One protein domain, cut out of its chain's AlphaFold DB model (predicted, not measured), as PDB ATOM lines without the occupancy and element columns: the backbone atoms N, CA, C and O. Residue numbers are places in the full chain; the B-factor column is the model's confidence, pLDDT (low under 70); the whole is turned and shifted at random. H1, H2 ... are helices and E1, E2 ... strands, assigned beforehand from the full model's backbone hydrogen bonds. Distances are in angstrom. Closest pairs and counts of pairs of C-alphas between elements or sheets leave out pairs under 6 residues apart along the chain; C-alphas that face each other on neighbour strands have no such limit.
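Overview. This is residues 185 to 253, 284 to 333, 374 to 418 and 435 to 452 of the 452 residues of the protein "Hypothetical protein" of Polarella glacialis (UniProt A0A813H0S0). One strongly twisted, curled sheet of seven strands wraps round a single helix, H4, which fills the hollow of the sheet. H1 packs on H4 by the rim of the sheet, H5 is near H4 without clearly touching it, and the short H3 lies far out past the E5 and E6 part of the sheet, at one end of the longest axis. The 182 printed residues hold five named helices and seven named strands, in the order H1 E1 E2 E3 E4 H2 E5 H3 E6 E7 H4 H5, and the class is mixed, helices and strands. The sheet runs E4 E3 E2 E1 E7 E6 E5, with its neighbours antiparallel throughout. The whole is compact, with a radius of gyration of the C-alphas of 16.4 A and spans of 53 by 36 by 36 A.

Along the chain. The longest strand is E2, residues 221 to 238, 37.8 A from first to last C-alpha; it bends by 76 degrees at residue 228. E1, residues 204 to 217, is 32.0 A long, begins at C-alpha 204 at (-36.976, 18.715, 24.013) and bends by 79 degrees at residue 207. E3 is residues 241 to 250, 27.6 A long, and E4 is residues 287 to 290. E7, residues 378 to 383, is 16.3 A long; E6, residues 322 to 327, is 16.9 A; E5 is residues 298 to 301. H4, residues 398 to 409, is 16.6 A long and begins at C-alpha 398 at (-47.859, 13.111, 8.892). H1, residues 186 to 198, is 18.2 A long. H2 is residues 291 to 294, H3 is residues 312 to 317, and H5, residues 441 to 449, is 12.3 A long and ends at C-alpha 449 at (-38.165, 6.686, -2.197).

Arrangement. E1, E2 and E3 form a meander, each strand the antiparallel neighbour of the one before, and E1 and E2 as well as E2 and E3 are hairpins. N 211 and O 229 are 2.8 A apart between E1 and E2, and N 234 and O 245 are 2.9 A apart between E2 and E3. The edge strand E4 pairs with E3 through N 289 and O 246, 2.8 A. On the other side of E2, E1 pairs with E7 through N 214 and O 380, 2.8 A. E7 pairs with E6 through N 381 and O 324, 2.8 A, and E6 with the edge strand E5 through N 300 and O 323, 2.8 A. From edge to edge the strands' lines turn by 130 degrees and the way across turns by 67 degrees. The sheet curls round H4, which is on it, in two layers, a helix on one face of a sheet; the closest C-alphas of E3 and H4 are those of Tyr 244 and Cys 408, 6.1 A. H1 touches H4 at Ala 192 and Met 404, their closest C-alphas at 4.9 A, at a steep tilt of 54 degrees, the same way; it only grazes the sheet with residues 192 to 198. H2 stands at the sheet's level, at a height of 2.5 A, and touches H4, with C-alphas 292 and 409 closest at 5.2 A. H5 is close to H4 but not clearly touching, C-alphas 406 and 447 being closest at 7.3 A. H3 is not on the sheet and touches no helix. In H1, H3, H4 and H5 every O i to N i+4 pair is within hydrogen-bond range; H2 is too short for such a pair.

Size, cuts and confidence. The two C-alphas farthest apart are those of Pro 312 and Pro 417, 54.2 A. Three stretches are not printed: 254 to 283, with 7.5 A between the C-alphas across the cut, 334 to 373, with 14.6 A, and 419 to 434, with 14.8 A. Of the links printed whole, E7 to H4 is long, with 14 residues. The mean pLDDT of the printed part is 81.3; 33 residues are under 70, among them 386 to 394 and 414 to 418.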
ATOM      1  N   SER A 185     -43.899  15.188  -1.049       73.88
ATOM      2  CA  SER A 185     -43.859  16.641  -1.037       73.88
ATOM      3  C   SER A 185     -42.455  17.057  -0.615       73.88
ATOM      4  O   SER A 185     -42.113  17.003   0.563       73.88
ATOM      5  N   LEU A 186     -41.621  17.457  -1.576       73.00
ATOM      6  CA  LEU A 186     -40.330  18.083  -1.293       73.00
ATOM      7  C   LEU A 186     -40.516  19.268  -0.337       73.00
ATOM      8  O   LEU A 186     -39.695  19.477   0.546       73.00
ATOM      9  N   ALA A 187     -41.636  19.988  -0.454       77.62
ATOM     10  CA  ALA A 187     -42.007  21.023   0.498       77.62
ATOM     11  C   ALA A 187     -42.130  20.478   1.933       77.62
ATOM     12  O   ALA A 187     -41.656  21.132   2.853       77.62
ATOM     13  N   ALA A 188     -42.677  19.275   2.144       84.19
ATOM     14  CA  ALA A 188     -42.704  18.636   3.464       84.19
ATOM     15  C   ALA A 188     -41.292  18.303   3.979       84.19
ATOM     16  O   ALA A 188     -41.000  18.544   5.149       84.19
ATOM     17  N   LEU A 189     -40.393  17.815   3.115       85.44
ATOM     18  CA  LEU A 189     -38.989  17.573   3.478       85.44
ATOM     19  C   LEU A 189     -38.261  18.879   3.839       85.44
ATOM     20  O   LEU A 189     -37.563  18.941   4.848       85.44
ATOM     21  N   LEU A 190     -38.446  19.934   3.043       83.12
ATOM     22  CA  LEU A 190     -37.852  21.248   3.290       83.12
ATOM     23  C   LEU A 190     -38.409  21.887   4.568       83.12
ATOM     24  O   LEU A 190     -37.626  22.406   5.358       83.12
ATOM     25  N   ARG A 191     -39.723  21.792   4.824       85.19
ATOM     26  CA  ARG A 191     -40.347  22.258   6.077       85.19
ATOM     27  C   ARG A 191     -39.817  21.480   7.285       85.19
ATOM     28  O   ARG A 191     -39.476  22.096   8.292       85.19
ATOM     29  N   ALA A 192     -39.663  20.159   7.174       89.62
ATOM     30  CA  ALA A 192     -39.043  19.340   8.216       89.62
ATOM     31  C   ALA A 192     -37.580  19.748   8.478       89.62
ATOM     32  O   ALA A 192     -37.195  19.957   9.628       89.62
ATOM     33  N   SER A 193     -36.785  19.930   7.420       88.44
ATOM     34  CA  SER A 193     -35.385  20.368   7.496       88.44
ATOM     35  C   SER A 193     -35.236  21.758   8.125       88.44
ATOM     36  O   SER A 193     -34.449  21.937   9.056       88.44
ATOM     37  N   GLN A 194     -36.038  22.726   7.674       85.25
ATOM     38  CA  GLN A 194     -36.092  24.071   8.244       85.25
ATOM     39  C   GLN A 194     -36.474  24.018   9.725       85.25
ATOM     40  O   GLN A 194     -35.886  24.712  10.549       85.25
ATOM     41  N   ARG A 195     -37.425  23.158  10.101       86.00
ATOM     42  CA  ARG A 195     -37.831  23.036  11.498       86.00
ATOM     43  C   ARG A 195     -36.718  22.482  12.389       86.00
ATOM     44  O   ARG A 195     -36.547  22.964  13.505       86.00
ATOM     45  N   ILE A 196     -35.929  21.525  11.897       88.44
ATOM     46  CA  ILE A 196     -34.732  21.037  12.602       88.44
ATOM     47  C   ILE A 196     -33.702  22.167  12.760       88.44
ATOM     48  O   ILE A 196     -33.113  22.297  13.829       88.44
ATOM     49  N   GLN A 197     -33.523  23.020  11.744       85.56
ATOM     50  CA  GLN A 197     -32.640  24.195  11.819       85.56
ATOM     51  C   GLN A 197     -33.095  25.211  12.867       85.56
ATOM     52  O   GLN A 197     -32.286  25.667  13.668       85.56
ATOM     53  N   GLU A 198     -34.386  25.545  12.895       84.44
ATOM     54  CA  GLU A 198     -34.961  26.472  13.881       84.44
ATOM     55  C   GLU A 198     -34.778  25.980  15.324       84.44
ATOM     56  O   GLU A 198     -34.689  26.777  16.261       84.44
ATOM     57  N   LEU A 199     -34.735  24.659  15.497       84.00
ATOM     58  CA  LEU A 199     -34.555  23.980  16.777       84.00
ATOM     59  C   LEU A 199     -33.124  23.461  16.971       84.00
ATOM     60  O   LEU A 199     -32.859  22.698  17.902       84.00
ATOM     61  N   CYS A 200     -32.193  23.855  16.106       82.25
ATOM     62  CA  CYS A 200     -30.791  23.488  16.212       82.25
ATOM     63  C   CYS A 200     -30.216  24.030  17.531       82.25
ATOM     64  O   CYS A 200     -30.461  25.182  17.891       82.25
ATOM     65  N   GLY A 201     -29.519  23.179  18.291       81.00
ATOM     66  CA  GLY A 201     -29.010  23.520  19.626       81.00
ATOM     67  C   GLY A 201     -30.065  23.582  20.742       81.00
ATOM     68  O   GLY A 201     -29.736  23.972  21.857       81.00
ATOM     69  N   ARG A 202     -31.328  23.209  20.479       88.12
ATOM     70  CA  ARG A 202     -32.376  23.087  21.510       88.12
ATOM     71  C   ARG A 202     -32.660  21.621  21.838       88.12
ATOM     72  O   ARG A 202     -32.735  20.784  20.937       88.12
ATOM     73  N   THR A 203     -32.871  21.318  23.113       89.69
ATOM     74  CA  THR A 203     -33.374  20.019  23.583       89.69
ATOM     75  C   THR A 203     -34.893  20.065  23.793       89.69
ATOM     76  O   THR A 203     -35.488  21.143  23.884       89.69
ATOM     77  N   GLY A 204     -35.534  18.896  23.834       91.81
ATOM     78  CA  GLY A 204     -36.976  18.715  24.013       91.81
ATOM     79  C   GLY A 204     -37.716  18.255  22.752       91.81
ATOM     80  O   GLY A 204     -37.131  17.689  21.828       91.81
ATOM     81  N   ASP A 205     -39.029  18.483  22.736       92.00
ATOM     82  CA  ASP A 205     -39.927  18.061  21.658       92.00
ATOM     83  C   ASP A 205     -39.672  18.880  20.375       92.00
ATOM     84  O   ASP A 205     -39.989  20.071  20.307       92.00
ATOM     85  N   LEU A 206     -39.149  18.236  19.325       90.62
ATOM     86  CA  LEU A 206     -38.995  18.848  17.998       90.62
ATOM     87  C   LEU A 206     -40.334  18.963  17.273       90.62
ATOM     88  O   LEU A 206     -40.651  19.985  16.653       90.62
ATOM     89  N   CYS A 207     -41.136  17.906  17.376       92.12
ATOM     90  CA  CYS A 207     -42.525  17.906  16.958       92.12
ATOM     91  C   CYS A 207     -43.359  16.964  17.821       92.12
ATOM     92  O   CYS A 207     -42.838  16.045  18.452       92.12
ATOM     93  N   ALA A 208     -44.667  17.210  17.841       92.44
ATOM     94  CA  ALA A 208     -45.623  16.381  18.549       92.44
ATOM     95  C   ALA A 208     -46.943  16.337  17.778       92.44
ATOM     96  O   ALA A 208     -47.606  17.369  17.642       92.44
ATOM     97  N   SER A 209     -47.356  15.149  17.346       92.75
ATOM     98  CA  SER A 209     -48.583  14.952  16.574       92.75
ATOM     99  C   SER A 209     -49.574  14.069  17.335       92.75
ATOM    100  O   SER A 209     -49.185  13.014  17.841       92.75
ATOM    101  N   PRO A 210     -50.845  14.488  17.470       92.94
ATOM    102  CA  PRO A 210     -51.864  13.686  18.133       92.94
ATOM    103  C   PRO A 210     -52.266  12.491  17.263       92.94
ATOM    104  O   PRO A 210     -52.285  12.569  16.033       92.94
ATOM    105  N   GLY A 211     -52.616  11.386  17.907       93.25
ATOM    106  CA  GLY A 211     -52.959  10.166  17.200       93.25
ATOM    107  C   GLY A 211     -53.408   9.034  18.107       93.25
ATOM    108  O   GLY A 211     -53.743   9.229  19.274       93.25
ATOM    109  N   GLN A 212     -53.387   7.836  17.543       93.12
ATOM    110  CA  GLN A 212     -53.648   6.583  18.231       93.12
ATOM    111  C   GLN A 212     -52.523   5.601  17.905       93.12
ATOM    112  O   GLN A 212     -52.169   5.428  16.737       93.12
ATOM    113  N   LEU A 213     -51.970   4.952  18.930       94.12
ATOM    114  CA  LEU A 213     -50.975   3.899  18.746       94.12
ATOM    115  C   LEU A 213     -51.667   2.544  18.653       94.12
ATOM    116  O   LEU A 213     -52.454   2.178  19.527       94.12
ATOM    117  N   LEU A 214     -51.335   1.794  17.609       93.81
ATOM    118  CA  LEU A 214     -51.820   0.450  17.336       93.81
ATOM    119  C   LEU A 214     -50.642  -0.537  17.339       93.81
ATOM    120  O   LEU A 214     -49.546  -0.209  16.878       93.81
ATOM    121  N   CYS A 215     -50.886  -1.761  17.798       93.81
ATOM    122  CA  CYS A 215     -49.984  -2.903  17.652       93.81
ATOM    123  C   CYS A 215     -50.632  -3.953  16.760       93.81
ATOM    124  O   CYS A 215     -51.807  -4.288  16.933       93.81
ATOM    125  N   GLN A 216     -49.848  -4.517  15.849       92.69
ATOM    126  CA  GLN A 216     -50.264  -5.684  15.091       92.69
ATOM    127  C   GLN A 216     -50.196  -6.926  15.989       92.69
ATOM    128  O   GLN A 216     -49.146  -7.239  16.556       92.69
ATOM    129  N   VAL A 217     -51.317  -7.626  16.122       88.88
ATOM    130  CA  VAL A 217     -51.468  -8.887  16.851       88.88
ATOM    131  C   VAL A 217     -51.770  -9.983  15.825       88.88
ATOM    132  O   VAL A 217     -52.698  -9.872  15.029       88.88
ATOM    133  N   GLY A 218     -50.962 -11.046  15.809       86.38
ATOM    134  CA  GLY A 218     -51.127 -12.155  14.861       86.38
ATOM    135  C   GLY A 218     -50.882 -11.772  13.391       86.38
ATOM    136  O   GLY A 218     -50.031 -10.939  13.086       86.38
ATOM    137  N   GLU A 219     -51.617 -12.403  12.469       83.19
ATOM    138  CA  GLU A 219     -51.406 -12.320  11.009       83.19
ATOM    139  C   GLU A 219     -52.090 -11.119  10.324       83.19
ATOM    140  O   GLU A 219     -52.476 -11.203   9.159       83.19
ATOM    141  N   GLY A 220     -52.265  -9.985  11.010       83.94
ATOM    142  CA  GLY A 220     -52.810  -8.792  10.345       83.94
ATOM    143  C   GLY A 220     -53.719  -7.905  11.172       83.94
ATOM    144  O   GLY A 220     -54.056  -6.816  10.714       83.94
ATOM    145  N   GLU A 221     -54.123  -8.343  12.359       89.94
ATOM    146  CA  GLU A 221     -55.090  -7.613  13.162       89.94
ATOM    147  C   GLU A 221     -54.421  -6.462  13.919       89.94
ATOM    148  O   GLU A 221     -53.470  -6.667  14.667       89.94
ATOM    149  N   TRP A 222     -54.908  -5.236  13.727       92.12
ATOM    150  CA  TRP A 222     -54.398  -4.060  14.428       92.12
ATOM    151  C   TRP A 222     -55.252  -3.752  15.653       92.12
ATOM    152  O   TRP A 222     -56.438  -3.444  15.537       92.12
ATOM    153  N   THR A 223     -54.630  -3.794  16.828       90.88
ATOM    154  CA  THR A 223     -55.285  -3.535  18.116       90.88
ATOM    155  C   THR A 223     -54.784  -2.224  18.717       90.88
ATOM    156  O   THR A 223     -53.585  -1.941  18.648       90.88
ATOM    157  N   PRO A 224     -55.669  -1.384  19.279       90.94
ATOM    158  CA  PRO A 224     -55.250  -0.134  19.889       90.94
ATOM    159  C   PRO A 224     -54.546  -0.372  21.222       90.94
ATOM    160  O   PRO A 224     -55.087  -1.037  22.099       90.94
ATOM    161  N   ILE A 225     -53.354   0.209  21.367       90.69
ATOM    162  CA  ILE A 225     -52.630   0.278  22.641       90.69
ATOM    163  C   ILE A 225     -53.048   1.552  23.378       90.69
ATOM    164  O   ILE A 225     -53.532   1.493  24.501       90.69
ATOM    165  N   HIS A 226     -52.920   2.702  22.708       90.62
ATOM    166  CA  HIS A 226     -53.253   4.012  23.268       90.62
ATOM    167  C   HIS A 226     -54.213   4.742  22.341       90.62
ATOM    168  O   HIS A 226     -53.828   5.178  21.255       90.62
ATOM    169  N   SER A 227     -55.462   4.896  22.776       89.56
ATOM    170  CA  SER A 227     -56.527   5.533  21.988       89.56
ATOM    171  C   SER A 227     -56.381   7.052  21.855       89.56
ATOM    172  O   SER A 227     -56.947   7.635  20.936       89.56
ATOM    173  N   ASN A 228     -55.632   7.697  22.754       89.94
ATOM    174  CA  ASN A 228     -55.357   9.131  22.721       89.94
ATOM    175  C   ASN A 228     -53.877   9.380  23.021       89.94
ATOM    176  O   ASN A 228     -53.495   9.683  24.148       89.94
ATOM    177  N   ALA A 229     -53.048   9.217  21.999       92.38
ATOM    178  CA  ALA A 229     -51.603   9.295  22.097       92.38
ATOM    179  C   ALA A 229     -51.037  10.551  21.417       92.38
ATOM    180  O   ALA A 229     -51.690  11.202  20.595       92.38
ATOM    181  N   ARG A 230     -49.783  10.885  21.729       92.94
ATOM    182  CA  ARG A 230     -48.970  11.836  20.959       92.94
ATOM    183  C   ARG A 230     -47.688  11.167  20.511       92.94
ATOM    184  O   ARG A 230     -46.913  10.747  21.358       92.94
ATOM    185  N   LEU A 231     -47.439  11.160  19.210       94.31
ATOM    186  CA  LEU A 231     -46.137  10.815  18.658       94.31
ATOM    187  C   LEU A 231     -45.238  12.040  18.753       94.31
ATOM    188  O   LEU A 231     -45.600  13.099  18.234       94.31
ATOM    189  N   LYS A 232     -44.089  11.902  19.403       94.44
ATOM    190  CA  LYS A 232     -43.107  12.967  19.563       94.44
ATOM    191  C   LYS A 232     -41.776  12.564  18.961       94.44
ATOM    192  O   LYS A 232     -41.293  11.462  19.203       94.44
ATOM    193  N   VAL A 233     -41.169  13.487  18.223       93.94
ATOM    194  CA  VAL A 233     -39.746  13.408  17.878       93.94
ATOM    195  C   VAL A 233     -39.013  14.294  18.872       93.94
ATOM    196  O   VAL A 233     -39.271  15.496  18.928       93.94
ATOM    197  N   LEU A 234     -38.149  13.697  19.684       93.06
ATOM    198  CA  LEU A 234     -37.419  14.368  20.754       93.06
ATOM    199  C   LEU A 234     -35.956  14.554  20.365       93.06
ATOM    200  O   LEU A 234     -35.370  13.677  19.733       93.06
ATOM    201  N   ALA A 235     -35.365  15.661  20.803       92.06
ATOM    202  CA  ALA A 235     -33.922  15.835  20.881       92.06
ATOM    203  C   ALA A 235     -33.508  15.875  22.356       92.06
ATOM    204  O   ALA A 235     -33.912  16.772  23.091       92.06
ATOM    205  N   ASP A 236     -32.695  14.922  22.784       89.88
ATOM    206  CA  ASP A 236     -32.116  14.856  24.124       89.88
ATOM    207  C   ASP A 236     -30.608  15.122  24.039       89.88
ATOM    208  O   ASP A 236     -29.981  14.860  23.014       89.88
ATOM    209  N   GLU A 237     -30.010  15.646  25.101       88.12
ATOM    210  CA  GLU A 237     -28.562  15.827  25.195       88.12
ATOM    211  C   GLU A 237     -28.038  14.969  26.340       88.12
ATOM    212  O   GLU A 237     -28.362  15.180  27.508       88.12
ATOM    213  N   ARG A 238     -27.220  13.969  26.002       81.88
ATOM    214  CA  ARG A 238     -26.612  13.066  26.981       81.88
ATOM    215  C   ARG A 238     -25.113  13.038  26.780       81.88
ATOM    216  O   ARG A 238     -24.641  12.731  25.689       81.88
ATOM    217  N   LEU A 239     -24.375  13.316  27.855       84.00
ATOM    218  CA  LEU A 239     -22.907  13.318  27.861       84.00
ATOM    219  C   LEU A 239     -22.305  14.292  26.826       84.00
ATOM    220  O   LEU A 239     -21.280  13.993  26.225       84.00
ATOM    221  N   GLY A 240     -22.965  15.432  26.588       81.94
ATOM    222  CA  GLY A 240     -22.541  16.430  25.597       81.94
ATOM    223  C   GLY A 240     -22.818  16.046  24.140       81.94
ATOM    224  O   GLY A 240     -22.426  16.778  23.236       81.94
ATOM    225  N   PHE A 241     -23.496  14.919  23.894       80.56
ATOM    226  CA  PHE A 241     -23.932  14.513  22.562       80.56
ATOM    227  C   PHE A 241     -25.440  14.647  22.427       80.56
ATOM    228  O   PHE A 241     -26.210  14.172  23.272       80.56
ATOM    229  N   ARG A 242     -25.865  15.243  21.314       84.06
ATOM    230  CA  ARG A 242     -27.274  15.303  20.945       84.06
ATOM    231  C   ARG A 242     -27.719  13.945  20.414       84.06
ATOM    232  O   ARG A 242     -27.057  13.354  19.568       84.06
ATOM    233  N   ARG A 243     -28.842  13.450  20.920       87.69
ATOM    234  CA  ARG A 243     -29.485  12.206  20.498       87.69
ATOM    235  C   ARG A 243     -30.934  12.482  20.158       87.69
ATOM    236  O   ARG A 243     -31.576  13.314  20.793       87.69
ATOM    237  N   TYR A 244     -31.456  11.744  19.192       90.75
ATOM    238  CA  TYR A 244     -32.854  11.847  18.811       90.75
ATOM    239  C   TYR A 244     -33.613  10.589  19.214       90.75
ATOM    240  O   TYR A 244     -33.072   9.484  19.190       90.75
ATOM    241  N   GLY A 245     -34.868  10.768  19.608       90.94
ATOM    242  CA  GLY A 245     -35.748   9.689  20.041       90.94
ATOM    243  C   GLY A 245     -37.151   9.848  19.478       90.94
ATOM    244  O   GLY A 245     -37.572  10.954  19.131       90.94
ATOM    245  N   LEU A 246     -37.875   8.735  19.395       92.56
ATOM    246  CA  LEU A 246     -39.294   8.716  19.066       92.56
ATOM    247  C   LEU A 246     -40.058   8.212  20.283       92.56
ATOM    248  O   LEU A 246     -39.858   7.072  20.692       92.56
ATOM    249  N   THR A 247     -40.940   9.030  20.843       93.31
ATOM    250  CA  THR A 247     -41.736   8.630  22.009       93.31
ATOM    251  C   THR A 247     -43.215   8.735  21.705       93.31
ATOM    252  O   THR A 247     -43.652   9.554  20.887       93.31
ATOM    253  N   VAL A 248     -43.996   7.862  22.333       92.81
ATOM    254  CA  VAL A 248     -45.450   7.890  22.251       92.81
ATOM    255  C   VAL A 248     -46.028   8.025  23.649       92.81
ATOM    256  O   VAL A 248     -45.984   7.085  24.439       92.81
ATOM    257  N   ASP A 249     -46.595   9.198  23.926       91.75
ATOM    258  CA  ASP A 249     -47.137   9.542  25.242       91.75
ATOM    259  C   ASP A 249     -48.663   9.379  25.253       91.75
ATOM    260  O   ASP A 249     -49.344   9.884  24.351       91.75
ATOM    261  N   ASP A 250     -49.219   8.757  26.294       89.56
ATOM    262  CA  ASP A 250     -50.668   8.683  26.507       89.56
ATOM    263  C   ASP A 250     -51.200   9.977  27.152       89.56
ATOM    264  O   ASP A 250     -50.794  10.384  28.243       89.56
ATOM    265  N   ARG A 251     -52.135  10.661  26.479       80.25
ATOM    266  CA  ARG A 251     -52.753  11.894  26.995       80.25
ATOM    267  C   ARG A 251     -53.827  11.641  28.037       80.25
ATOM    268  O   ARG A 251     -54.132  12.566  28.795       80.25
ATOM    269  N   SER A 252     -54.427  10.454  28.070       75.94
ATOM    270  CA  SER A 252     -55.562  10.161  28.951       75.94
ATOM    271  C   SER A 252     -55.215  10.323  30.437       75.94
ATOM    272  O   SER A 252     -56.072  10.715  31.231       75.94
ATOM    273  N   VAL A 253     -53.941  10.137  30.782       63.56
ATOM    274  CA  VAL A 253     -53.418  10.172  32.154       63.56
ATOM    275  C   VAL A 253     -53.107  11.596  32.630       63.56
ATOM    276  O   VAL A 253     -53.159  11.886  33.823       63.56
ATOM    277  N   ASP A 284     -48.286   3.344  33.379       65.94
ATOM    278  CA  ASP A 284     -48.546   4.513  32.512       65.94
ATOM    279  C   ASP A 284     -47.278   5.169  31.909       65.94
ATOM    280  O   ASP A 284     -47.147   6.395  31.845       65.94
ATOM    281  N   MET A 285     -46.293   4.374  31.502       71.75
ATOM    282  CA  MET A 285     -45.021   4.856  30.983       71.75
ATOM    283  C   MET A 285     -45.109   5.129  29.476       71.75
ATOM    284  O   MET A 285     -45.723   4.348  28.742       71.75
ATOM    285  N   PRO A 286     -44.490   6.223  28.991       81.88
ATOM    286  CA  PRO A 286     -44.394   6.488  27.563       81.88
ATOM    287  C   PRO A 286     -43.684   5.332  26.854       81.88
ATOM    288  O   PRO A 286     -42.763   4.711  27.393       81.88
ATOM    289  N   VAL A 287     -44.131   5.035  25.635       85.88
ATOM    290  CA  VAL A 287     -43.515   3.987  24.821       85.88
ATOM    291  C   VAL A 287     -42.397   4.609  23.996       85.88
ATOM    292  O   VAL A 287     -42.656   5.369  23.059       85.88
ATOM    293  N   ASP A 288     -41.158   4.260  24.338       88.25
ATOM    294  CA  ASP A 288     -39.964   4.765  23.667       88.25
ATOM    295  C   ASP A 288     -39.504   3.825  22.547       88.25
ATOM    296  O   ASP A 288     -39.317   2.613  22.725       88.25
ATOM    297  N   PHE A 289     -39.259   4.417  21.383       87.25
ATOM    298  CA  PHE A 289     -38.714   3.761  20.208       87.25
ATOM    299  C   PHE A 289     -37.383   4.403  19.810       87.25
ATOM    300  O   PHE A 289     -37.174   5.617  19.908       87.25
ATOM    301  N   ARG A 290     -36.478   3.566  19.303       86.38
ATOM    302  CA  ARG A 290     -35.248   4.017  18.645       86.38
ATOM    303  C   ARG A 290     -35.596   4.839  17.406       86.38
ATOM    304  O   ARG A 290     -36.445   4.407  16.634       86.38
ATOM    305  N   ILE A 291     -34.953   5.988  17.195       86.62
ATOM    306  CA  ILE A 291     -35.261   6.866  16.054       86.62
ATOM    307  C   ILE A 291     -35.007   6.159  14.709       86.62
ATOM    308  O   ILE A 291     -35.709   6.397  13.728       86.62
ATOM    309  N   GLU A 292     -34.073   5.210  14.680       88.06
ATOM    310  CA  GLU A 292     -33.675   4.445  13.501       88.06
ATOM    311  C   GLU A 292     -34.801   3.564  12.946       88.06
ATOM    312  O   GLU A 292     -34.802   3.273  11.752       88.06
ATOM    313  N   VAL A 293     -35.813   3.200  13.751       84.81
ATOM    314  CA  VAL A 293     -36.987   2.452  13.247       84.81
ATOM    315  C   VAL A 293     -37.753   3.235  12.175       84.81
ATOM    316  O   VAL A 293     -38.518   2.660  11.404       84.81
ATOM    317  N   LEU A 294     -37.545   4.555  12.105       86.69
ATOM    318  CA  LEU A 294     -38.217   5.451  11.166       86.69
ATOM    319  C   LEU A 294     -37.566   5.478   9.786       86.69
ATOM    320  O   LEU A 294     -38.199   5.918   8.822       86.69
ATOM    321  N   LEU A 295     -36.343   4.957   9.667       85.56
ATOM    322  CA  LEU A 295     -35.699   4.731   8.375       85.56
ATOM    323  C   LEU A 295     -36.503   3.722   7.544       85.56
ATOM    324  O   LEU A 295     -36.711   3.943   6.353       85.56
ATOM    325  N   ASP A 296     -37.051   2.697   8.202       85.75
ATOM    326  CA  ASP A 296     -37.879   1.657   7.579       85.75
ATOM    327  C   ASP A 296     -39.389   1.925   7.688       85.75
ATOM    328  O   ASP A 296     -40.201   1.195   7.108       85.75
ATOM    329  N   ALA A 297     -39.789   2.968   8.421       90.81
ATOM    330  CA  ALA A 297     -41.195   3.299   8.599       90.81
ATOM    331  C   ALA A 297     -41.831   3.788   7.298       90.81
ATOM    332  O   ALA A 297     -41.198   4.486   6.510       90.81
ATOM    333  N   ARG A 298     -43.107   3.475   7.086       91.81
ATOM    334  CA  ARG A 298     -43.857   3.852   5.883       91.81
ATOM    335  C   ARG A 298     -45.124   4.590   6.246       91.81
ATOM    336  O   ARG A 298     -45.775   4.263   7.237       91.81
ATOM    337  N   LEU A 299     -45.490   5.561   5.420       92.00
ATOM    338  CA  LEU A 299     -46.758   6.255   5.564       92.00
ATOM    339  C   LEU A 299     -47.799   5.568   4.679       92.00
ATOM    340  O   LEU A 299     -47.720   5.632   3.457       92.00
ATOM    341  N   VAL A 300     -48.774   4.914   5.297       92.56
ATOM    342  CA  VAL A 300     -49.855   4.209   4.601       92.56
ATOM    343  C   VAL A 300     -51.186   4.916   4.825       92.56
ATOM    344  O   VAL A 300     -51.352   5.691   5.769       92.56
ATOM    345  N   ASP A 301     -52.160   4.647   3.961       91.06
ATOM    346  CA  ASP A 301     -53.537   5.054   4.222       91.06
ATOM    347  C   ASP A 301     -54.116   4.213   5.360       91.06
ATOM    348  O   ASP A 301     -53.965   2.989   5.381       91.06
ATOM    349  N   ALA A 302     -54.813   4.852   6.296       91.69
ATOM    350  CA  ALA A 302     -55.414   4.191   7.453       91.69
ATOM    351  C   ALA A 302     -56.391   3.068   7.057       91.69
ATOM    352  O   ALA A 302     -56.543   2.086   7.781       91.69
ATOM    353  N   SER A 303     -57.005   3.172   5.875       88.06
ATOM    354  CA  SER A 303     -57.872   2.142   5.291       88.06
ATOM    355  C   SER A 303     -57.155   0.811   5.022       88.06
ATOM    356  O   SER A 303     -57.807  -0.232   4.972       88.06
ATOM    357  N   THR A 304     -55.824   0.820   4.894       90.12
ATOM    358  CA  THR A 304     -55.006  -0.387   4.674       90.12
ATOM    359  C   THR A 304     -54.735  -1.172   5.955       90.12
ATOM    360  O   THR A 304     -54.431  -2.360   5.884       90.12
ATOM    361  N   LEU A 305     -54.909  -0.555   7.129       89.62
ATOM    362  CA  LEU A 305     -54.631  -1.169   8.431       89.62
ATOM    363  C   LEU A 305     -55.709  -2.157   8.898       89.62
ATOM    364  O   LEU A 305     -55.778  -2.441  10.084       89.62
ATOM    365  N   GLY A 306     -56.565  -2.665   8.003       80.25
ATOM    366  CA  GLY A 306     -57.494  -3.765   8.290       80.25
ATOM    367  C   GLY A 306     -58.159  -3.662   9.663       80.25
ATOM    368  O   GLY A 306     -57.921  -4.513  10.512       80.25
ATOM    369  N   SER A 307     -58.920  -2.591   9.923       68.12
ATOM    370  CA  SER A 307     -59.479  -2.377  11.263       68.12
ATOM    371  C   SER A 307     -60.410  -3.534  11.669       68.12
ATOM    372  O   SER A 307     -61.429  -3.749  10.995       68.12
ATOM    373  N   PRO A 308     -60.113  -4.254  12.767       54.22
ATOM    374  CA  PRO A 308     -60.845  -5.472  13.106       54.22
ATOM    375  C   PRO A 308     -62.238  -5.243  13.696       54.22
ATOM    376  O   PRO A 308     -63.109  -6.092  13.534       54.22
ATOM    377  N   ALA A 309     -62.495  -4.094  14.325       57.75
ATOM    378  CA  ALA A 309     -63.727  -3.888  15.093       57.75
ATOM    379  C   ALA A 309     -64.435  -2.548  14.837       57.75
ATOM    380  O   ALA A 309     -65.464  -2.279  15.452       57.75
ATOM    381  N   ALA A 310     -63.930  -1.713  13.922       64.25
ATOM    382  CA  ALA A 310     -64.544  -0.417  13.662       64.25
ATOM    383  C   ALA A 310     -65.935  -0.582  13.036       64.25
ATOM    384  O   ALA A 310     -66.097  -1.192  11.966       64.25
ATOM    385  N   SER A 311     -66.929   0.016  13.690       76.38
ATOM    386  CA  SER A 311     -68.272   0.190  13.152       76.38
ATOM    387  C   SER A 311     -68.206   0.866  11.769       76.38
ATOM    388  O   SER A 311     -67.269   1.617  11.481       76.38
ATOM    389  N   PRO A 312     -69.197   0.670  10.878       74.31
ATOM    390  CA  PRO A 312     -69.197   1.307   9.556       74.31
ATOM    391  C   PRO A 312     -69.014   2.833   9.610       74.31
ATOM    392  O   PRO A 312     -68.425   3.418   8.706       74.31
ATOM    393  N   ARG A 313     -69.475   3.476  10.694       75.56
ATOM    394  CA  ARG A 313     -69.291   4.914  10.935       75.56
ATOM    395  C   ARG A 313     -67.834   5.285  11.203       75.56
ATOM    396  O   ARG A 313     -67.362   6.277  10.661       75.56
ATOM    397  N   GLU A 314     -67.118   4.489  11.987       75.75
ATOM    398  CA  GLU A 314     -65.698   4.714  12.274       75.75
ATOM    399  C   GLU A 314     -64.832   4.481  11.037       75.75
ATOM    400  O   GLU A 314     -63.894   5.234  10.805       75.75
ATOM    401  N   ARG A 315     -65.186   3.522  10.173       74.75
ATOM    402  CA  ARG A 315     -64.463   3.300   8.907       74.75
ATOM    403  C   ARG A 315     -64.501   4.519   7.985       74.75
ATOM    404  O   ARG A 315     -63.484   4.846   7.387       74.75
ATOM    405  N   HIS A 316     -65.635   5.214   7.909       72.75
ATOM    406  CA  HIS A 316     -65.728   6.474   7.164       72.75
ATOM    407  C   HIS A 316     -64.918   7.605   7.806       72.75
ATOM    408  O   HIS A 316     -64.425   8.467   7.091       72.75
ATOM    409  N   ALA A 317     -64.747   7.593   9.131       72.31
ATOM    410  CA  ALA A 317     -63.904   8.563   9.826       72.31
ATOM    411  C   ALA A 317     -62.398   8.321   9.612       72.31
ATOM    412  O   ALA A 317     -61.600   9.216   9.874       72.31
ATOM    413  N   LEU A 318     -62.004   7.128   9.155       72.69
ATOM    414  CA  LEU A 318     -60.620   6.786   8.815       72.69
ATOM    415  C   LEU A 318     -60.267   7.094   7.355       72.69
ATOM    416  O   LEU A 318     -59.088   7.063   7.001       72.69
ATOM    417  N   ASP A 319     -61.257   7.355   6.502       75.19
ATOM    418  CA  ASP A 319     -61.013   7.580   5.081       75.19
ATOM    419  C   ASP A 319     -60.240   8.890   4.867       75.19
ATOM    420  O   ASP A 319     -60.578   9.931   5.428       75.19
ATOM    421  N   GLY A 320     -59.151   8.821   4.100       79.69
ATOM    422  CA  GLY A 320     -58.210   9.931   3.906       79.69
ATOM    423  C   GLY A 320     -57.183  10.146   5.028       79.69
ATOM    424  O   GLY A 320     -56.256  10.936   4.837       79.69
ATOM    425  N   ARG A 321     -57.276   9.434   6.161       88.69
ATOM    426  CA  ARG A 321     -56.265   9.523   7.225       88.69
ATOM    427  C   ARG A 321     -55.009   8.746   6.873       88.69
ATOM    428  O   ARG A 321     -55.053   7.696   6.233       88.69
ATOM    429  N   LYS A 322     -53.876   9.247   7.353       92.75
ATOM    430  CA  LYS A 322     -52.575   8.594   7.214       92.75
ATOM    431  C   LYS A 322     -52.196   7.889   8.505       92.75
ATOM    432  O   LYS A 322     -52.528   8.346   9.598       92.75
ATOM    433  N   ALA A 323     -51.464   6.795   8.370       94.25
ATOM    434  CA  ALA A 323     -50.849   6.097   9.478       94.25
ATOM    435  C   ALA A 323     -49.371   5.850   9.184       94.25
ATOM    436  O   ALA A 323     -49.003   5.479   8.070       94.25
ATOM    437  N   LEU A 324     -48.527   6.064  10.185       94.75
ATOM    438  CA  LEU A 324     -47.111   5.731  10.120       94.75
ATOM    439  C   LEU A 324     -46.916   4.316  10.653       94.75
ATOM    440  O   LEU A 324     -47.264   4.063  11.798       94.75
ATOM    441  N   VAL A 325     -46.374   3.409   9.848       94.44
ATOM    442  CA  VAL A 325     -46.188   1.992  10.190       94.44
ATOM    443  C   VAL A 325     -44.709   1.667  10.241       94.44
ATOM    444  O   VAL A 325     -43.989   1.991   9.300       94.44
ATOM    445  N   TRP A 326     -44.256   0.995  11.294       94.12
ATOM    446  CA  TRP A 326     -42.874   0.534  11.420       94.12
ATOM    447  C   TRP A 326     -42.798  -0.833  12.098       94.12
ATOM    448  O   TRP A 326     -43.730  -1.274  12.773       94.12
ATOM    449  N   GLN A 327     -41.672  -1.515  11.899       91.12
ATOM    450  CA  GLN A 327     -41.343  -2.765  12.579       91.12
ATOM    451  C   GLN A 327     -40.251  -2.489  13.608       91.12
ATOM    452  O   GLN A 327     -39.292  -1.776  13.321       91.12
ATOM    453  N   GLY A 328     -40.380  -3.040  14.812       81.94
ATOM    454  CA  GLY A 328     -39.358  -2.862  15.839       81.94
ATOM    455  C   GLY A 328     -39.781  -3.395  17.198       81.94
ATOM    456  O   GLY A 328     -40.954  -3.647  17.442       81.94
ATOM    457  N   GLY A 329     -38.817  -3.590  18.095       68.38
ATOM    458  CA  GLY A 329     -39.108  -3.800  19.512       68.38
ATOM    459  C   GLY A 329     -39.295  -2.452  20.207       68.38
ATOM    460  O   GLY A 329     -38.494  -1.546  19.991       68.38
ATOM    461  N   SER A 330     -40.331  -2.321  21.039       65.25
ATOM    462  CA  SER A 330     -40.360  -1.270  22.067       65.25
ATOM    463  C   SER A 330     -39.172  -1.479  23.011       65.25
ATOM    464  O   SER A 330     -38.857  -2.624  23.346       65.25
ATOM    465  N   LEU A 331     -38.518  -0.397  23.443       58.97
ATOM    466  CA  LEU A 331     -37.421  -0.474  24.417       58.97
ATOM    467  C   LEU A 331     -37.915  -0.778  25.845       58.97
ATOM    468  O   LEU A 331     -37.103  -1.095  26.711       58.97
ATOM    469  N   GLY A 332     -39.229  -0.728  26.088       49.88
ATOM    470  CA  GLY A 332     -39.838  -0.930  27.401       49.88
ATOM    471  C   GLY A 332     -40.745  -2.155  27.446       49.88
ATOM    472  O   GLY A 332     -41.791  -2.187  26.796       49.88
ATOM    473  N   GLY A 333     -40.339  -3.155  28.230       43.62
ATOM    474  CA  GLY A 333     -41.136  -4.342  28.542       43.62
ATOM    475  C   GLY A 333     -40.325  -5.488  29.149       43.62
ATOM    476  O   GLY A 333     -40.448  -6.622  28.690       43.62
ATOM    477  N   ALA A 374     -36.479 -12.785  17.061       58.69
ATOM    478  CA  ALA A 374     -37.899 -13.092  17.280       58.69
ATOM    479  C   ALA A 374     -38.873 -12.212  16.461       58.69
ATOM    480  O   ALA A 374     -38.541 -11.055  16.204       58.69
ATOM    481  N   PRO A 375     -40.070 -12.721  16.083       66.12
ATOM    482  CA  PRO A 375     -41.014 -11.997  15.229       66.12
ATOM    483  C   PRO A 375     -41.199 -10.564  15.732       66.12
ATOM    484  O   PRO A 375     -41.749 -10.330  16.810       66.12
ATOM    485  N   SER A 376     -40.660  -9.611  14.971       78.50
ATOM    486  CA  SER A 376     -40.701  -8.199  15.315       78.50
ATOM    487  C   SER A 376     -42.155  -7.753  15.305       78.50
ATOM    488  O   SER A 376     -42.843  -7.921  14.297       78.50
ATOM    489  N   LYS A 377     -42.625  -7.194  16.422       89.62
ATOM    490  CA  LYS A 377     -43.949  -6.576  16.478       89.62
ATOM    491  C   LYS A 377     -43.989  -5.402  15.496       89.62
ATOM    492  O   LYS A 377     -43.015  -4.653  15.373       89.62
ATOM    493  N   SER A 378     -45.111  -5.253  14.801       92.56
ATOM    494  CA  SER A 378     -45.373  -4.077  13.971       92.56
ATOM    495  C   SER A 378     -46.220  -3.090  14.757       92.56
ATOM    496  O   SER A 378     -47.183  -3.475  15.426       92.56
ATOM    497  N   PHE A 379     -45.882  -1.816  14.637       94.69
ATOM    498  CA  PHE A 379     -46.604  -0.713  15.252       94.69
ATOM    499  C   PHE A 379     -47.135   0.214  14.166       94.69
ATOM    500  O   PHE A 379     -46.537   0.344  13.095       94.69
ATOM    501  N   ALA A 380     -48.274   0.840  14.441       95.19
ATOM    502  CA  ALA A 380     -48.835   1.866  13.585       95.19
ATOM    503  C   ALA A 380     -49.303   3.045  14.431       95.19
ATOM    504  O   ALA A 380     -50.040   2.869  15.399       95.19
ATOM    505  N   PHE A 381     -48.901   4.250  14.051       95.38
ATOM    506  CA  PHE A 381     -49.420   5.483  14.620       95.38
ATOM    507  C   PHE A 381     -50.412   6.103  13.645       95.38
ATOM    508  O   PHE A 381     -50.035   6.612  12.588       95.38
ATOM    509  N   LEU A 382     -51.692   6.034  13.992       94.81
ATOM    510  CA  LEU A 382     -52.770   6.644  13.233       94.81
ATOM    511  C   LEU A 382     -52.862   8.124  13.604       94.81
ATOM    512  O   LEU A 382     -53.199   8.453  14.742       94.81
ATOM    513  N   PHE A 383     -52.587   9.017  12.655       93.75
ATOM    514  CA  PHE A 383     -52.688  10.451  12.904       93.75
ATOM    515  C   PHE A 383     -54.155  10.863  12.999       93.75
ATOM    516  O   PHE A 383     -54.982  10.484  12.165       93.75
ATOM    517  N   LEU A 384     -54.473  11.646  14.026       90.81
ATOM    518  CA  LEU A 384     -55.779  12.277  14.146       90.81
ATOM    519  C   LEU A 384     -55.726  13.626  13.436       90.81
ATOM    520  O   LEU A 384     -54.784  14.395  13.636       90.81
ATOM    521  N   ASP A 385     -56.747  13.914  12.631       83.12
ATOM    522  CA  ASP A 385     -56.912  15.230  12.021       83.12
ATOM    523  C   ASP A 385     -57.044  16.254  13.147       83.12
ATOM    524  O   ASP A 385     -58.035  16.285  13.881       83.12
ATOM    525  N   GLY A 386     -55.988  17.038  13.345       62.47
ATOM    526  CA  GLY A 386     -55.980  18.058  14.371       62.47
ATOM    527  C   GLY A 386     -56.949  19.162  13.980       62.47
ATOM    528  O   GLY A 386     -56.697  19.887  13.019       62.47
ATOM    529  N   GLU A 387     -58.010  19.364  14.763       53.59
ATOM    530  CA  GLU A 387     -58.526  20.721  14.931       53.59
ATOM    531  C   GLU A 387     -57.322  21.558  15.351       53.59
ATOM    532  O   GLU A 387     -56.712  21.267  16.380       53.59
ATOM    533  N   ALA A 388     -56.905  22.500  14.500       54.16
ATOM    534  CA  ALA A 388     -55.738  23.337  14.727       54.16
ATOM    535  C   ALA A 388     -55.883  24.019  16.092       54.16
ATOM    536  O   ALA A 388     -56.546  25.048  16.225       54.16
ATOM    537  N   SER A 389     -55.320  23.397  17.130       50.56
ATOM    538  CA  SER A 389     -55.422  23.897  18.489       50.56
ATOM    539  C   SER A 389     -54.792  25.278  18.481       50.56
ATOM    540  O   SER A 389     -53.663  25.439  18.017       50.56
ATOM    541  N   SER A 390     -55.542  26.268  18.946       47.28
ATOM    542  CA  SER A 390     -55.365  27.710  18.742       47.28
ATOM    543  C   SER A 390     -54.093  28.335  19.350       47.28
ATOM    544  O   SER A 390     -54.026  29.548  19.542       47.28
ATOM    545  N   GLY A 391     -53.052  27.549  19.632       53.69
ATOM    546  CA  GLY A 391     -51.831  27.981  20.301       53.69
ATOM    547  C   GLY A 391     -50.553  27.472  19.634       53.69
ATOM    548  O   GLY A 391     -50.006  26.460  20.048       53.69
ATOM    549  N   HIS A 392     -50.058  28.225  18.647       47.84
ATOM    550  CA  HIS A 392     -48.637  28.458  18.312       47.84
ATOM    551  C   HIS A 392     -47.709  27.287  17.925       47.84
ATOM    552  O   HIS A 392     -46.623  27.556  17.416       47.84
ATOM    553  N   SER A 393     -48.097  26.022  18.069       58.50
ATOM    554  CA  SER A 393     -47.342  24.901  17.499       58.50
ATOM    555  C   SER A 393     -48.095  24.386  16.283       58.50
ATOM    556  O   SER A 393     -49.054  23.630  16.432       58.50
ATOM    557  N   ALA A 394     -47.698  24.832  15.088       63.09
ATOM    558  CA  ALA A 394     -48.222  24.291  13.839       63.09
ATOM    559  C   ALA A 394     -48.075  22.763  13.880       63.09
ATOM    560  O   ALA A 394     -46.962  22.247  13.997       63.09
ATOM    561  N   ALA A 395     -49.204  22.053  13.897       73.44
ATOM    562  CA  ALA A 395     -49.200  20.601  13.854       73.44
ATOM    563  C   ALA A 395     -48.580  20.188  12.518       73.44
ATOM    564  O   ALA A 395     -49.056  20.614  11.467       73.44
ATOM    565  N   LEU A 396     -47.495  19.416  12.576       83.38
ATOM    566  CA  LEU A 396     -46.840  18.922  11.375       83.38
ATOM    567  C   LEU A 396     -47.737  17.905  10.679       83.38
ATOM    568  O   LEU A 396     -48.377  17.067  11.326       83.38
ATOM    569  N   GLU A 397     -47.740  17.956   9.356       90.31
ATOM    570  CA  GLU A 397     -48.382  16.936   8.543       90.31
ATOM    571  C   GLU A 397     -47.697  15.575   8.784       90.31
ATOM    572  O   GLU A 397     -46.486  15.517   9.011       90.31
ATOM    573  N   PRO A 398     -48.424  14.449   8.685       92.38
ATOM    574  CA  PRO A 398     -47.859  13.111   8.892       92.38
ATOM    575  C   PRO A 398     -46.569  12.834   8.103       92.38
ATOM    576  O   PRO A 398     -45.643  12.194   8.599       92.38
ATOM    577  N   LEU A 399     -46.497  13.351   6.874       91.00
ATOM    578  CA  LEU A 399     -45.329  13.215   6.008       91.00
ATOM    579  C   LEU A 399     -44.123  14.026   6.515       91.00
ATOM    580  O   LEU A 399     -42.987  13.577   6.399       91.00
ATOM    581  N   GLU A 400     -44.358  15.195   7.106       91.81
ATOM    582  CA  GLU A 400     -43.307  16.027   7.700       91.81
ATOM    583  C   GLU A 400     -42.733  15.386   8.952       91.81
ATOM    584  O   GLU A 400     -41.521  15.417   9.143       91.81
ATOM    585  N   VAL A 401     -43.587  14.767   9.774       92.69
ATOM    586  CA  VAL A 401     -43.149  14.002  10.948       92.69
ATOM    587  C   VAL A 401     -42.222  12.869  10.517       92.69
ATOM    588  O   VAL A 401     -41.149  12.719  11.095       92.69
ATOM    589  N   LEU A 402     -42.586  12.123   9.467       93.00
ATOM    590  CA  LEU A 402     -41.746  11.060   8.910       93.00
ATOM    591  C   LEU A 402     -40.402  11.590   8.396       93.00
ATOM    592  O   LEU A 402     -39.356  11.028   8.715       93.00
ATOM    593  N   PHE A 403     -40.401  12.676   7.618       92.38
ATOM    594  CA  PHE A 403     -39.150  13.250   7.121       92.38
ATOM    595  C   PHE A 403     -38.276  13.798   8.242       92.38
ATOM    596  O   PHE A 403     -37.079  13.533   8.250       92.38
ATOM    597  N   MET A 404     -38.859  14.503   9.209       92.12
ATOM    598  CA  MET A 404     -38.134  15.018  10.367       92.12
ATOM    599  C   MET A 404     -37.467  13.887  11.141       92.12
ATOM    600  O   MET A 404     -36.268  13.938  11.394       92.12
ATOM    601  N   ALA A 405     -38.235  12.852  11.461       91.44
ATOM    602  CA  ALA A 405     -37.757  11.648  12.114       91.44
ATOM    603  C   ALA A 405     -36.570  11.006  11.386       91.44
ATOM    604  O   ALA A 405     -35.556  10.701  12.008       91.44
ATOM    605  N   ARG A 406     -36.675  10.831  10.065       92.00
ATOM    606  CA  ARG A 406     -35.600  10.234   9.266       92.00
ATOM    607  C   ARG A 406     -34.361  11.118   9.187       92.00
ATOM    608  O   ARG A 406     -33.260  10.598   9.290       92.00
ATOM    609  N   LEU A 407     -34.523  12.433   9.029       91.19
ATOM    610  CA  LEU A 407     -33.396  13.372   9.062       91.19
ATOM    611  C   LEU A 407     -32.690  13.330  10.424       91.19
ATOM    612  O   LEU A 407     -31.467  13.306  10.467       91.19
ATOM    613  N   CYS A 408     -33.450  13.242  11.521       91.38
ATOM    614  CA  CYS A 408     -32.904  13.082  12.870       91.38
ATOM    615  C   CYS A 408     -32.191  11.733  13.057       91.38
ATOM    616  O   CYS A 408     -31.164  11.676  13.718       91.38
ATOM    617  N   ALA A 409     -32.699  10.650  12.460       89.81
ATOM    618  CA  ALA A 409     -32.053   9.335  12.504       89.81
ATOM    619  C   ALA A 409     -30.718   9.275  11.739       89.81
ATOM    620  O   ALA A 409     -29.926   8.366  11.965       89.81
ATOM    621  N   LEU A 410     -30.491  10.209  10.812       87.25
ATOM    622  CA  LEU A 410     -29.258  10.324  10.033       87.25
ATOM    623  C   LEU A 410     -28.240  11.281  10.656       87.25
ATOM    624  O   LEU A 410     -27.101  11.349  10.197       87.25
ATOM    625  N   ASP A 411     -28.652  12.043  11.664       86.81
ATOM    626  CA  ASP A 411     -27.764  12.917  12.410       86.81
ATOM    627  C   ASP A 411     -27.060  12.095  13.499       86.81
ATOM    628  O   ASP A 411     -27.649  11.744  14.520       86.81
ATOM    629  N   ASP A 412     -25.779  11.793  13.271       77.81
ATOM    630  CA  ASP A 412     -24.925  11.050  14.207       77.81
ATOM    631  C   ASP A 412     -24.625  11.843  15.506       77.81
ATOM    632  O   ASP A 412     -23.906  11.355  16.377       77.81
ATOM    633  N   GLY A 413     -25.091  13.095  15.643       72.81
ATOM    634  CA  GLY A 413     -24.936  13.921  16.850       72.81
ATOM    635  C   GLY A 413     -23.505  14.407  17.129       72.81
ATOM    636  O   GLY A 413     -23.295  15.264  17.985       72.81
ATOM    637  N   HIS A 414     -22.513  13.904  16.390       68.06
ATOM    638  CA  HIS A 414     -21.087  14.184  16.585       68.06
ATOM    639  C   HIS A 414     -20.609  15.534  16.029       68.06
ATOM    640  O   HIS A 414     -19.493  15.950  16.330       68.06
ATOM    641  N   GLN A 415     -21.412  16.220  15.211       60.62
ATOM    642  CA  GLN A 415     -20.985  17.453  14.533       60.62
ATOM    643  C   GLN A 415     -21.379  18.747  15.256       60.62
ATOM    644  O   GLN A 415     -21.059  19.830  14.766       60.62
ATOM    645  N   GLN A 416     -22.052  18.672  16.406       59.75
ATOM    646  CA  GLN A 416     -22.407  19.864  17.174       59.75
ATOM    647  C   GLN A 416     -21.499  19.970  18.401       59.75
ATOM    648  O   GLN A 416     -21.711  19.229  19.359       59.75
ATOM    649  N   PRO A 417     -20.473  20.844  18.392       58.62
ATOM    650  CA  PRO A 417     -19.716  21.118  19.606       58.62
ATOM    651  C   PRO A 417     -20.686  21.615  20.683       58.62
ATOM    652  O   PRO A 417     -21.465  22.541  20.440       58.62
ATOM    653  N   SER A 418     -20.663  20.975  21.853       57.31
ATOM    654  CA  SER A 418     -21.510  21.341  22.985       57.31
ATOM    655  C   SER A 418     -21.285  22.813  23.329       57.31
ATOM    656  O   SER A 418     -20.177  23.220  23.682       57.31
ATOM    657  N   PRO A 435     -26.136  18.592   9.971       70.25
ATOM    658  CA  PRO A 435     -25.505  17.466   9.279       70.25
ATOM    659  C   PRO A 435     -26.361  16.914   8.139       70.25
ATOM    660  O   PRO A 435     -25.843  16.535   7.091       70.25
ATOM    661  N   HIS A 436     -27.687  16.961   8.295       71.69
ATOM    662  CA  HIS A 436     -28.625  16.489   7.282       71.69
ATOM    663  C   HIS A 436     -28.650  17.338   5.999       71.69
ATOM    664  O   HIS A 436     -29.089  16.853   4.961       71.69
ATOM    665  N   LEU A 437     -28.172  18.589   6.042       71.75
ATOM    666  CA  LEU A 437     -27.954  19.410   4.843       71.75
ATOM    667  C   LEU A 437     -26.627  19.105   4.140       71.75
ATOM    668  O   LEU A 437     -26.443  19.498   2.990       71.75
ATOM    669  N   LEU A 438     -25.703  18.434   4.828       75.06
ATOM    670  CA  LEU A 438     -24.435  17.971   4.266       75.06
ATOM    671  C   LEU A 438     -24.549  16.548   3.692       75.06
ATOM    672  O   LEU A 438     -23.578  16.028   3.140       75.06
ATOM    673  N   CYS A 439     -25.717  15.908   3.817       73.88
ATOM    674  CA  CYS A 439     -25.982  14.601   3.230       73.88
ATOM    675  C   CYS A 439     -25.921  14.646   1.696       73.88
ATOM    676  O   CYS A 439     -26.313  15.628   1.069       73.88
ATOM    677  N   SER A 440     -25.461  13.551   1.084       70.56
ATOM    678  CA  SER A 440     -25.418  13.423  -0.373       70.56
ATOM    679  C   SER A 440     -26.822  13.381  -0.991       70.56
ATOM    680  O   SER A 440     -27.780  12.896  -0.379       70.56
ATOM    681  N   ASP A 441     -26.928  13.811  -2.252       69.19
ATOM    682  CA  ASP A 441     -28.169  13.746  -3.041       69.19
ATOM    683  C   ASP A 441     -28.757  12.322  -3.101       69.19
ATOM    684  O   ASP A 441     -29.973  12.138  -3.148       69.19
ATOM    685  N   GLU A 442     -27.904  11.297  -3.058       70.12
ATOM    686  CA  GLU A 442     -28.281   9.876  -3.065       70.12
ATOM    687  C   GLU A 442     -29.042   9.472  -1.796       70.12
ATOM    688  O   GLU A 442     -30.024   8.722  -1.842       70.12
ATOM    689  N   LEU A 443     -28.616   9.999  -0.650       72.19
ATOM    690  CA  LEU A 443     -29.250   9.746   0.633       72.19
ATOM    691  C   LEU A 443     -30.601  10.472   0.712       72.19
ATOM    692  O   LEU A 443     -31.596   9.871   1.115       72.19
ATOM    693  N   LEU A 444     -30.678  11.711   0.214       73.12
ATOM    694  CA  LEU A 444     -31.948  12.433   0.070       73.12
ATOM    695  C   LEU A 444     -32.912  11.701  -0.879       73.12
ATOM    696  O   LEU A 444     -34.098  11.568  -0.579       73.12
ATOM    697  N   ALA A 445     -32.413  11.154  -1.989       69.94
ATOM    698  CA  ALA A 445     -33.213  10.332  -2.894       69.94
ATOM    699  C   ALA A 445     -33.725   9.050  -2.209       69.94
ATOM    700  O   ALA A 445     -34.870   8.644  -2.420       69.94
ATOM    701  N   THR A 446     -32.920   8.438  -1.340       74.44
ATOM    702  CA  THR A 446     -33.323   7.266  -0.544       74.44
ATOM    703  C   THR A 446     -34.441   7.624   0.441       74.44
ATOM    704  O   THR A 446     -35.457   6.929   0.515       74.44
ATOM    705  N   LEU A 447     -34.326   8.770   1.121       75.12
ATOM    706  CA  LEU A 447     -35.370   9.284   2.013       75.12
ATOM    707  C   LEU A 447     -36.699   9.525   1.294       75.12
ATOM    708  O   LEU A 447     -37.756   9.273   1.872       75.12
ATOM    709  N   LEU A 448     -36.649   9.994   0.046       73.00
ATOM    710  CA  LEU A 448     -37.826  10.275  -0.776       73.00
ATOM    711  C   LEU A 448     -38.428   9.027  -1.439       73.00
ATOM    712  O   LEU A 448     -39.560   9.083  -1.910       73.00
ATOM    713  N   THR A 449     -37.694   7.916  -1.530       69.62
ATOM    714  CA  THR A 449     -38.165   6.686  -2.197       69.62
ATOM    715  C   THR A 449     -38.721   5.653  -1.220       69.62
ATOM    716  O   THR A 449     -39.634   4.914  -1.584       69.62
ATOM    717  N   GLY A 450     -38.244   5.621   0.028       60.19
ATOM    718  CA  GLY A 450     -38.687   4.666   1.056       60.19
ATOM    719  C   GLY A 450     -40.064   4.942   1.676       60.19
ATOM    720  O   GLY A 450     -40.413   4.355   2.694       60.19
ATOM    721  N   THR A 451     -40.822   5.897   1.155       53.16
ATOM    722  CA  THR A 451     -42.117   6.362   1.685       53.16
ATOM    723  C   THR A 451     -43.331   5.647   1.072       53.16
ATOM    724  O   THR A 451     -44.451   5.926   1.500       53.16
ATOM    725  N   GLY A 452     -43.118   4.738   0.107       45.91
ATOM    726  CA  GLY A 452     -44.158   4.020  -0.649       45.91
ATOM    727  C   GLY A 452     -44.320   2.527  -0.362       45.91
ATOM    728  O   GLY A 452     -43.400   1.867   0.184       45.91
TER     729      GLY A 452